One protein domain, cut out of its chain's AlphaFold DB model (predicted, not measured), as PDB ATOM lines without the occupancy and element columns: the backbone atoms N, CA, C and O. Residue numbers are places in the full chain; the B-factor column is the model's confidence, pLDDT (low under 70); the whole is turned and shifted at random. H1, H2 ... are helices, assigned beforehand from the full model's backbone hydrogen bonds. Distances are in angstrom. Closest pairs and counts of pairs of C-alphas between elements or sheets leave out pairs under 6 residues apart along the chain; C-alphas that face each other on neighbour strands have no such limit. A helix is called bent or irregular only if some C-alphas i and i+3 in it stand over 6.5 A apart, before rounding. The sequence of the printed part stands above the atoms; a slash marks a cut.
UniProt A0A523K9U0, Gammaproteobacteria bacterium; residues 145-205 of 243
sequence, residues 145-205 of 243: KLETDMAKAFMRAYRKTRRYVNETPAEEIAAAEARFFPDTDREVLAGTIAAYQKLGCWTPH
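What this domain is: This is residues 145 to 205 of the 243 residues of a protein of Gammaproteobacteria bacterium (UniProt A0A523K9U0). One long helix, H1, makes an arm, and at its far end two shorter helices, H2 and H3, pack on each other at a steep angle to form a small head; residues 200 to 205 then fold back from the head toward H1. The first part of the arm, with residues 147 to 153, sticks out free. The printed part has 61 residues with three named helices in the order H1, H2, H3 and no named strand, and its class is all helix. It is loose, with a radius of gyration of the C-alphas of 13.7 A, and elongated, spanning 39 by 25 by 15 A.

How they stand to each other: Begin with H1, residues 149 to 167, which touches no helix. A tight link of 2 residues leads to H2, residues 170 to 180. H1 and H2 are close but not clearly touching; their closest C-alphas, of Val 165 and Ile 173, are 6.9 A apart. They run opposite ways at a steep tilt of 49 degrees. After a tight link of 5 residues comes H3, residues 186 to 199. H2 and H3 touch, their closest C-alphas being those of Glu 171 and Ala 190, 4.9 A apart. They run opposite ways at a steep tilt of 57 degrees. H1 and H3 are close but not clearly touching, about perpendicular at 85 degrees, with the closest C-alphas, of Asn 166 and Gln 197, 6.1 A apart. In H1 and H3 every O i to N i+4 pair is within hydrogen-bond range; in H2 it is 5 of 7.

Where its parts are: Find C-alpha 149 at (110.448, 115.368, 18.055); from there H1 runs 27.2 A to C-alpha 167 at (104.937, 91.724, 30.255). H2 is 15.3 A long and irregular, with C-alphas 176 and 179 7.5 A apart. H3 runs 19.9 A and ends at C-alpha 199, (116.813, 84.866, 30.309).

The domain as a whole: Look at Glu 147 and Asp 185 for the two C-alphas farthest apart, 39.8 A. The printed part has no cut, and no link between its helices is long. The model's mean pLDDT over the printed part is 88.6; residues 145 to 147 are under 70.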
ATOM      1  N   LYS A 145     120.976 114.113  16.061       58.94
ATOM      2  CA  LYS A 145     119.535 114.020  15.702       58.94
ATOM      3  C   LYS A 145     118.630 113.418  16.780       58.94
ATOM      4  O   LYS A 145     117.409 113.376  16.587       58.94
ATOM      5  N   LEU A 146     119.201 112.915  17.870       62.25
ATOM      6  CA  LEU A 146     118.427 112.320  18.953       62.25
ATOM      7  C   LEU A 146     117.447 113.332  19.570       62.25
ATOM      8  O   LEU A 146     116.337 112.943  19.899       62.25
ATOM      9  N   GLU A 147     117.741 114.634  19.562       68.06
ATOM     10  CA  GLU A 147     116.869 115.656  20.174       68.06
ATOM     11  C   GLU A 147     115.622 116.049  19.355       68.06
ATOM     12  O   GLU A 147     114.850 116.916  19.759       68.06
ATOM     13  N   THR A 148     115.390 115.430  18.195       76.62
ATOM     14  CA  THR A 148     114.221 115.753  17.357       76.62
ATOM     15  C   THR A 148     112.915 115.192  17.925       76.62
ATOM     16  O   THR A 148     112.895 114.101  18.495       76.62
ATOM     17  N   ASP A 149     111.783 115.858  17.661       79.50
ATOM     18  CA  ASP A 149     110.448 115.368  18.055       79.50
ATOM     19  C   ASP A 149     110.159 113.948  17.556       79.50
ATOM     20  O   ASP A 149     109.499 113.166  18.239       79.50
ATOM     21  N   MET A 150     110.673 113.595  16.374       79.00
ATOM     22  CA  MET A 150     110.547 112.253  15.806       79.00
ATOM     23  C   MET A 150     111.354 111.223  16.601       79.00
ATOM     24  O   MET A 150     110.839 110.148  16.897       79.00
ATOM     25  N   ALA A 151     112.599 111.538  16.967       77.69
ATOM     26  CA  ALA A 151     113.429 110.654  17.779       77.69
ATOM     27  C   ALA A 151     112.847 110.492  19.193       77.69
ATOM     28  O   ALA A 151     112.702 109.364  19.666       77.69
ATOM     29  N   LYS A 152     112.382 111.585  19.812       84.38
ATOM     30  CA  LYS A 152     111.618 111.548  21.068       84.38
ATOM     31  C   LYS A 152     110.344 110.698  20.931       84.38
ATOM     32  O   LYS A 152     110.070 109.850  21.779       84.38
ATOM     33  N   ALA A 153     109.569 110.865  19.854       84.50
ATOM     34  CA  ALA A 153     108.348 110.090  19.608       84.50
ATOM     35  C   ALA A 153     108.623 108.595  19.416       84.50
ATOM     36  O   ALA A 153     107.922 107.766  20.002       84.50
ATOM     37  N   PHE A 154     109.655 108.256  18.644       86.50
ATOM     38  CA  PHE A 154     110.109 106.882  18.481       86.50
ATOM     39  C   PHE A 154     110.520 106.282  19.826       86.50
ATOM     40  O   PHE A 154     110.051 105.199  20.161       86.50
ATOM     41  N   MET A 155     111.314 106.990  20.635       89.25
ATOM     42  CA  MET A 155     111.746 106.480  21.939       89.25
ATOM     43  C   MET A 155     110.583 106.270  22.907       89.25
ATOM     44  O   MET A 155     110.529 105.226  23.559       89.25
ATOM     45  N   ARG A 156     109.594 107.173  22.935       87.69
ATOM     46  CA  ARG A 156     108.356 106.959  23.704       87.69
ATOM     47  C   ARG A 156     107.614 105.699  23.252       87.69
ATOM     48  O   ARG A 156     107.113 104.950  24.092       87.69
ATOM     49  N   ALA A 157     107.522 105.457  21.942       85.44
ATOM     50  CA  ALA A 157     106.900 104.248  21.405       85.44
ATOM     51  C   ALA A 157     107.715 102.999  21.769       85.44
ATOM     52  O   ALA A 157     107.171 102.046  22.318       85.44
ATOM     53  N   TYR A 158     109.027 103.035  21.558       88.75
ATOM     54  CA  TYR A 158     109.920 101.910  21.798       88.75
ATOM     55  C   TYR A 158     110.018 101.540  23.282       88.75
ATOM     56  O   TYR A 158     110.063 100.359  23.618       88.75
ATOM     57  N   ARG A 159     109.929 102.514  24.197       86.25
ATOM     58  CA  ARG A 159     109.810 102.252  25.640       86.25
ATOM     59  C   ARG A 159     108.536 101.498  25.989       86.25
ATOM     60  O   ARG A 159     108.571 100.575  26.803       86.25
ATOM     61  N   LYS A 160     107.410 101.857  25.364       88.00
ATOM     62  CA  LYS A 160     106.157 101.103  25.512       88.00
ATOM     63  C   LYS A 160     106.307  99.696  24.943       88.00
ATOM     64  O   LYS A 160     105.899  98.755  25.611       88.00
ATOM     65  N   THR A 161     106.958  99.546  23.789       88.25
ATOM     66  CA  THR A 161     107.237  98.236  23.190       88.25
ATOM     67  C   THR A 161     108.111  97.373  24.092       88.25
ATOM     68  O   THR A 161     107.770  96.220  24.311       88.25
ATOM     69  N   ARG A 162     109.182  97.917  24.685       88.81
ATOM     70  CA  ARG A 162     110.067  97.189  25.611       88.81
ATOM     71  C   ARG A 162     109.317  96.653  26.828       88.81
ATOM     72  O   ARG A 162     109.598  95.550  27.280       88.81
ATOM     73  N   ARG A 163     108.361  97.423  27.348       87.81
ATOM     74  CA  ARG A 163     107.460  96.968  28.412       87.81
ATOM     75  C   ARG A 163     106.526  95.869  27.905       87.81
ATOM     76  O   ARG A 163     106.479  94.800  28.497       87.81
ATOM     77  N   TYR A 164     105.862  96.114  26.774       90.44
ATOM     78  CA  TYR A 164     104.964  95.158  26.126       90.44
ATOM     79  C   TYR A 164     105.638  93.795  25.924       90.44
ATOM     80  O   TYR A 164     105.100  92.798  26.390       90.44
ATOM     81  N   VAL A 165     106.842  93.738  25.341       88.75
ATOM     82  CA  VAL A 165     107.529  92.455  25.102       88.75
ATOM     83  C   VAL A 165     108.013  91.755  26.373       88.75
ATOM     84  O   VAL A 165     108.283  90.564  26.327       88.75
ATOM     85  N   ASN A 166     108.129  92.454  27.504       87.44
ATOM     86  CA  ASN A 166     108.498  91.841  28.783       87.44
ATOM     87  C   ASN A 166     107.286  91.339  29.580       87.44
ATOM     88  O   ASN A 166     107.415  90.387  30.342       87.44
ATOM     89  N   GLU A 167     106.130  91.986  29.434       91.56
ATOM     90  CA  GLU A 167     104.937  91.724  30.255       91.56
ATOM     91  C   GLU A 167     103.867  90.893  29.526       91.56
ATOM     92  O   GLU A 167     102.983  90.327  30.167       91.56
ATOM     93  N   THR A 168     103.936  90.809  28.197       94.31
ATOM     94  CA  THR A 168     102.945  90.105  27.370       94.31
ATOM     95  C   THR A 168     103.331  88.634  27.180       94.31
ATOM     96  O   THR A 168     104.517  88.347  26.985       94.31
ATOM     97  N   PRO A 169     102.365  87.692  27.185       97.19
ATOM     98  CA  PRO A 169     102.625  86.299  26.836       97.19
ATOM     99  C   PRO A 169     103.318  86.159  25.475       97.19
ATOM    100  O   PRO A 169     102.956  86.820  24.498       97.19
ATOM    101  N   ALA A 170     104.316  85.282  25.408       95.50
ATOM    102  CA  ALA A 170     105.145  85.104  24.221       95.50
ATOM    103  C   ALA A 170     104.346  84.667  22.984       95.50
ATOM    104  O   ALA A 170     104.713  85.011  21.864       95.50
ATOM    105  N   GLU A 171     103.237  83.951  23.170       96.44
ATOM    106  CA  GLU A 171     102.346  83.506  22.098       96.44
ATOM    107  C   GLU A 171     101.648  84.681  21.407       96.44
ATOM    108  O   GLU A 171     101.471  84.674  20.186       96.44
ATOM    109  N   GLU A 172     101.265  85.699  22.178       94.69
ATOM    110  CA  GLU A 172     100.629  86.903  21.647       94.69
ATOM    111  C   GLU A 172     101.639  87.743  20.858       94.69
ATOM    112  O   GLU A 172     101.342  88.178  19.742       94.69
ATOM    113  N   ILE A 173     102.862  87.883  21.381       94.56
ATOM    114  CA  ILE A 173     103.963  88.552  20.673       94.56
ATOM    115  C   ILE A 173     104.287  87.790  19.378       94.56
ATOM    116  O   ILE A 173     104.339  88.390  18.306       94.56
ATOM    117  N   ALA A 174     104.415  86.460  19.440       94.50
ATOM    118  CA  ALA A 174     104.681  85.622  18.273       94.50
ATOM    119  C   ALA A 174     103.582  85.737  17.209       94.50
ATOM    120  O   ALA A 174     103.878  85.779  16.017       94.50
ATOM    121  N   ALA A 175     102.310  85.825  17.610       92.25
ATOM    122  CA  ALA A 175     101.211  86.054  16.676       92.25
ATOM    123  C   ALA A 175     101.300  87.433  15.998       92.25
ATOM    124  O   ALA A 175     101.060  87.531  14.792       92.25
ATOM    125  N   ALA A 176     101.678  88.479  16.742       91.25
ATOM    126  CA  ALA A 176     101.883  89.821  16.194       91.25
ATOM    127  C   ALA A 176     103.098  89.896  15.246       91.25
ATOM    128  O   ALA A 176     103.080  90.645  14.262       91.25
ATOM    129  N   GLU A 177     104.135  89.105  15.521       93.88
ATOM    130  CA  GLU A 177     105.385  89.086  14.760       93.88
ATOM    131  C   GLU A 177     105.401  88.082  13.599       93.88
ATOM    132  O   GLU A 177     106.212  88.240  12.690       93.88
ATOM    133  N   ALA A 178     104.486  87.106  13.559       87.94
ATOM    134  CA  ALA A 178     104.502  85.981  12.612       87.94
ATOM    135  C   ALA A 178     104.674  86.393  11.139       87.94
ATOM    136  O   ALA A 178     105.390  85.741  10.385       87.94
ATOM    137  N   ARG A 179     104.078  87.517  10.720       93.56
ATOM    138  CA  ARG A 179     104.220  88.033   9.344       93.56
ATOM    139  C   ARG A 179     105.659  88.398   8.955       93.56
ATOM    140  O   ARG A 179     105.953  88.484   7.769       93.56
ATOM    141  N   PHE A 180     106.523  88.670   9.932       90.62
ATOM    142  CA  PHE A 180     107.940  88.972   9.726       90.62
ATOM    143  C   PHE A 180     108.805  87.704   9.679       90.62
ATOM    144  O   PHE A 180     109.956  87.779   9.255       90.62
ATOM    145  N   PHE A 181     108.249  86.550  10.060       91.19
ATOM    146  CA  PHE A 181     108.924  85.255  10.099       91.19
ATOM    147  C   PHE A 181     108.107  84.187   9.343       91.19
ATOM    148  O   PHE A 181     107.654  83.221   9.953       91.19
ATOM    149  N   PRO A 182     107.886  84.354   8.022       92.06
ATOM    150  CA  PRO A 182     106.956  83.517   7.256       92.06
ATOM    151  C   PRO A 182     107.343  82.032   7.210       92.06
ATOM    152  O   PRO A 182     106.468  81.184   7.061       92.06
ATOM    153  N   ASP A 183     108.631  81.730   7.368       95.25
ATOM    154  CA  ASP A 183     109.178  80.371   7.310       95.25
ATOM    155  C   ASP A 183     109.429  79.763   8.704       95.25
ATOM    156  O   ASP A 183     109.993  78.674   8.817       95.25
ATOM    157  N   THR A 184     109.026  80.455   9.776       93.00
ATOM    158  CA  THR A 184     109.204  79.993  11.159       93.00
ATOM    159  C   THR A 184     107.866  79.557  11.736       93.00
ATOM    160  O   THR A 184     106.904  80.325  11.758       93.00
ATOM    161  N   ASP A 185     107.812  78.335  12.266       96.12
ATOM    162  CA  ASP A 185     106.631  77.863  12.983       96.12
ATOM    163  C   ASP A 185     106.321  78.769  14.190       96.12
ATOM    164  O   ASP A 185     107.208  79.151  14.962       96.12
ATOM    165  N   ARG A 186     105.044  79.132  14.356       91.88
ATOM    166  CA  ARG A 186     104.621  80.107  15.368       91.88
ATOM    167  C   ARG A 186     104.875  79.619  16.795       91.88
ATOM    168  O   ARG A 186     105.166  80.447  17.658       91.88
ATOM    169  N   GLU A 187     104.778  78.318  17.059       95.50
ATOM    170  CA  GLU A 187     105.071  77.761  18.386       95.50
ATOM    171  C   GLU A 187     106.572  77.819  18.683       95.50
ATOM    172  O   GLU A 187     106.969  78.156  19.798       95.50
ATOM    173  N   VAL A 188     107.415  77.590  17.672       96.88
ATOM    174  CA  VAL A 188     108.873  77.757  17.792       96.88
ATOM    175  C   VAL A 188     109.238  79.221  18.054       96.88
ATOM    176  O   VAL A 188     110.077  79.505  18.917       96.88
ATOM    177  N   LEU A 189     108.583  80.159  17.361       93.44
ATOM    178  CA  LEU A 189     108.766  81.596  17.587       93.44
ATOM    179  C   LEU A 189     108.359  81.991  19.018       93.44
ATOM    180  O   LEU A 189     109.142  82.635  19.718       93.44
ATOM    181  N   ALA A 190     107.190  81.542  19.484       96.62
ATOM    182  CA  ALA A 190     106.720  81.785  20.848       96.62
ATOM    183  C   ALA A 190     107.668  81.193  21.901       96.62
ATOM    184  O   ALA A 190     108.059  81.886  22.841       96.62
ATOM    185  N   GLY A 191     108.115  79.946  21.719       96.94
ATOM    186  CA  GLY A 191     109.079  79.307  22.617       96.94
ATOM    187  C   GLY A 191     110.408  80.064  22.701       96.94
ATOM    188  O   GLY A 191     110.981  80.199  23.783       96.94
ATOM    189  N   THR A 192     110.869  80.624  21.579       96.88
ATOM    190  CA  THR A 192     112.092  81.440  21.524       96.88
ATOM    191  C   THR A 192     111.923  82.767  22.268       96.88
ATOM    192  O   THR A 192     112.772  83.130  23.085       96.88
ATOM    193  N   ILE A 193     110.806  83.469  22.048       93.44
ATOM    194  CA  ILE A 193     110.490  84.721  22.750       93.44
ATOM    195  C   ILE A 193     110.402  84.473  24.261       93.44
ATOM    196  O   ILE A 193     111.055  85.176  25.033       93.44
ATOM    197  N   ALA A 194     109.685  83.428  24.685       95.94
ATOM    198  CA  ALA A 194     109.566  83.050  26.094       95.94
ATOM    199  C   ALA A 194     110.933  82.751  26.733       95.94
ATOM    200  O   ALA A 194     111.200  83.146  27.873       95.94
ATOM    201  N   ALA A 195     111.828  82.081  26.000       94.38
ATOM    202  CA  ALA A 195     113.183  81.814  26.469       94.38
ATOM    203  C   ALA A 195     113.973  83.114  26.705       94.38
ATOM    204  O   ALA A 195     114.621  83.243  27.744       94.38
ATOM    205  N   TYR A 196     113.880  84.095  25.801       95.94
ATOM    206  CA  TYR A 196     114.544  85.394  25.964       95.94
ATOM    207  C   TYR A 196     113.946  86.256  27.081       95.94
ATOM    208  O   TYR A 196     114.712  86.901  27.805       95.94
ATOM    209  N   GLN A 197     112.623  86.215  27.287       89.19
ATOM    210  CA  GLN A 197     111.982  86.838  28.455       89.19
ATOM    211  C   GLN A 197     112.559  86.256  29.750       89.19
ATOM    212  O   GLN A 197     113.026  86.992  30.619       89.19
ATOM    213  N   LYS A 198     112.598  84.920  29.856       92.62
ATOM    214  CA  LYS A 198     113.100  84.218  31.046       92.62
ATOM    215  C   LYS A 198     114.592  84.450  31.289       92.62
ATOM    216  O   LYS A 198     115.015  84.506  32.441       92.62
ATOM    217  N   LEU A 199     115.381  84.576  30.222       92.62
ATOM    218  CA  LEU A 199     116.813  84.866  30.309       92.62
ATOM    219  C   LEU A 199     117.093  86.323  30.716       92.62
ATOM    220  O   LEU A 199     118.219  86.647  31.085       92.62
ATOM    221  N   GLY A 200     116.087  87.202  30.665       86.94
ATOM    222  CA  GLY A 200     116.245  88.617  30.990       86.94
ATOM    223  C   GLY A 200     117.012  89.395  29.920       86.94
ATOM    224  O   GLY A 200     117.630  90.413  30.229       86.94
ATOM    225  N   CYS A 201     116.977  88.944  28.659       86.75
ATOM    226  CA  CYS A 201     117.666  89.607  27.544       86.75
ATOM    227  C   CYS A 201     117.204  91.055  27.326       86.75
ATOM    228  O   CYS A 201     117.932  91.867  26.752       86.75
ATOM    229  N   TRP A 202     115.989  91.386  27.762       86.81
ATOM    230  CA  TRP A 202     115.362  92.678  27.529       86.81
ATOM    231  C   TRP A 202     115.193  93.462  28.825       86.81
ATOM    232  O   TRP A 202     114.091  93.624  29.336       86.81
ATOM    233  N   THR A 203     116.290  94.014  29.342       80.00
ATOM    234  CA  THR A 203     116.262  94.876  30.534       80.00
ATOM    235  C   THR A 203     115.282  96.061  30.392       80.00
ATOM    236  O   THR A 203     115.055  96.528  29.271       80.00
ATOM    237  N   PRO A 204     114.696  96.577  31.493       72.75
ATOM    238  CA  PRO A 204     113.715  97.672  31.437       72.75
ATOM    239  C   PRO A 204     114.286  99.035  31.014       72.75
ATOM    240  O   PRO A 204     113.554  99.872  30.482       72.75
ATOM    241  N   HIS A 205     115.576  99.271  31.262       80.62
ATOM    242  CA  HIS A 205     116.277 100.471  30.808       80.62
ATOM    243  C   HIS A 205     116.637 100.350  29.318       80.62
ATOM    244  O   HIS A 205     116.854  99.248  28.809       80.62
TER     245      HIS A 205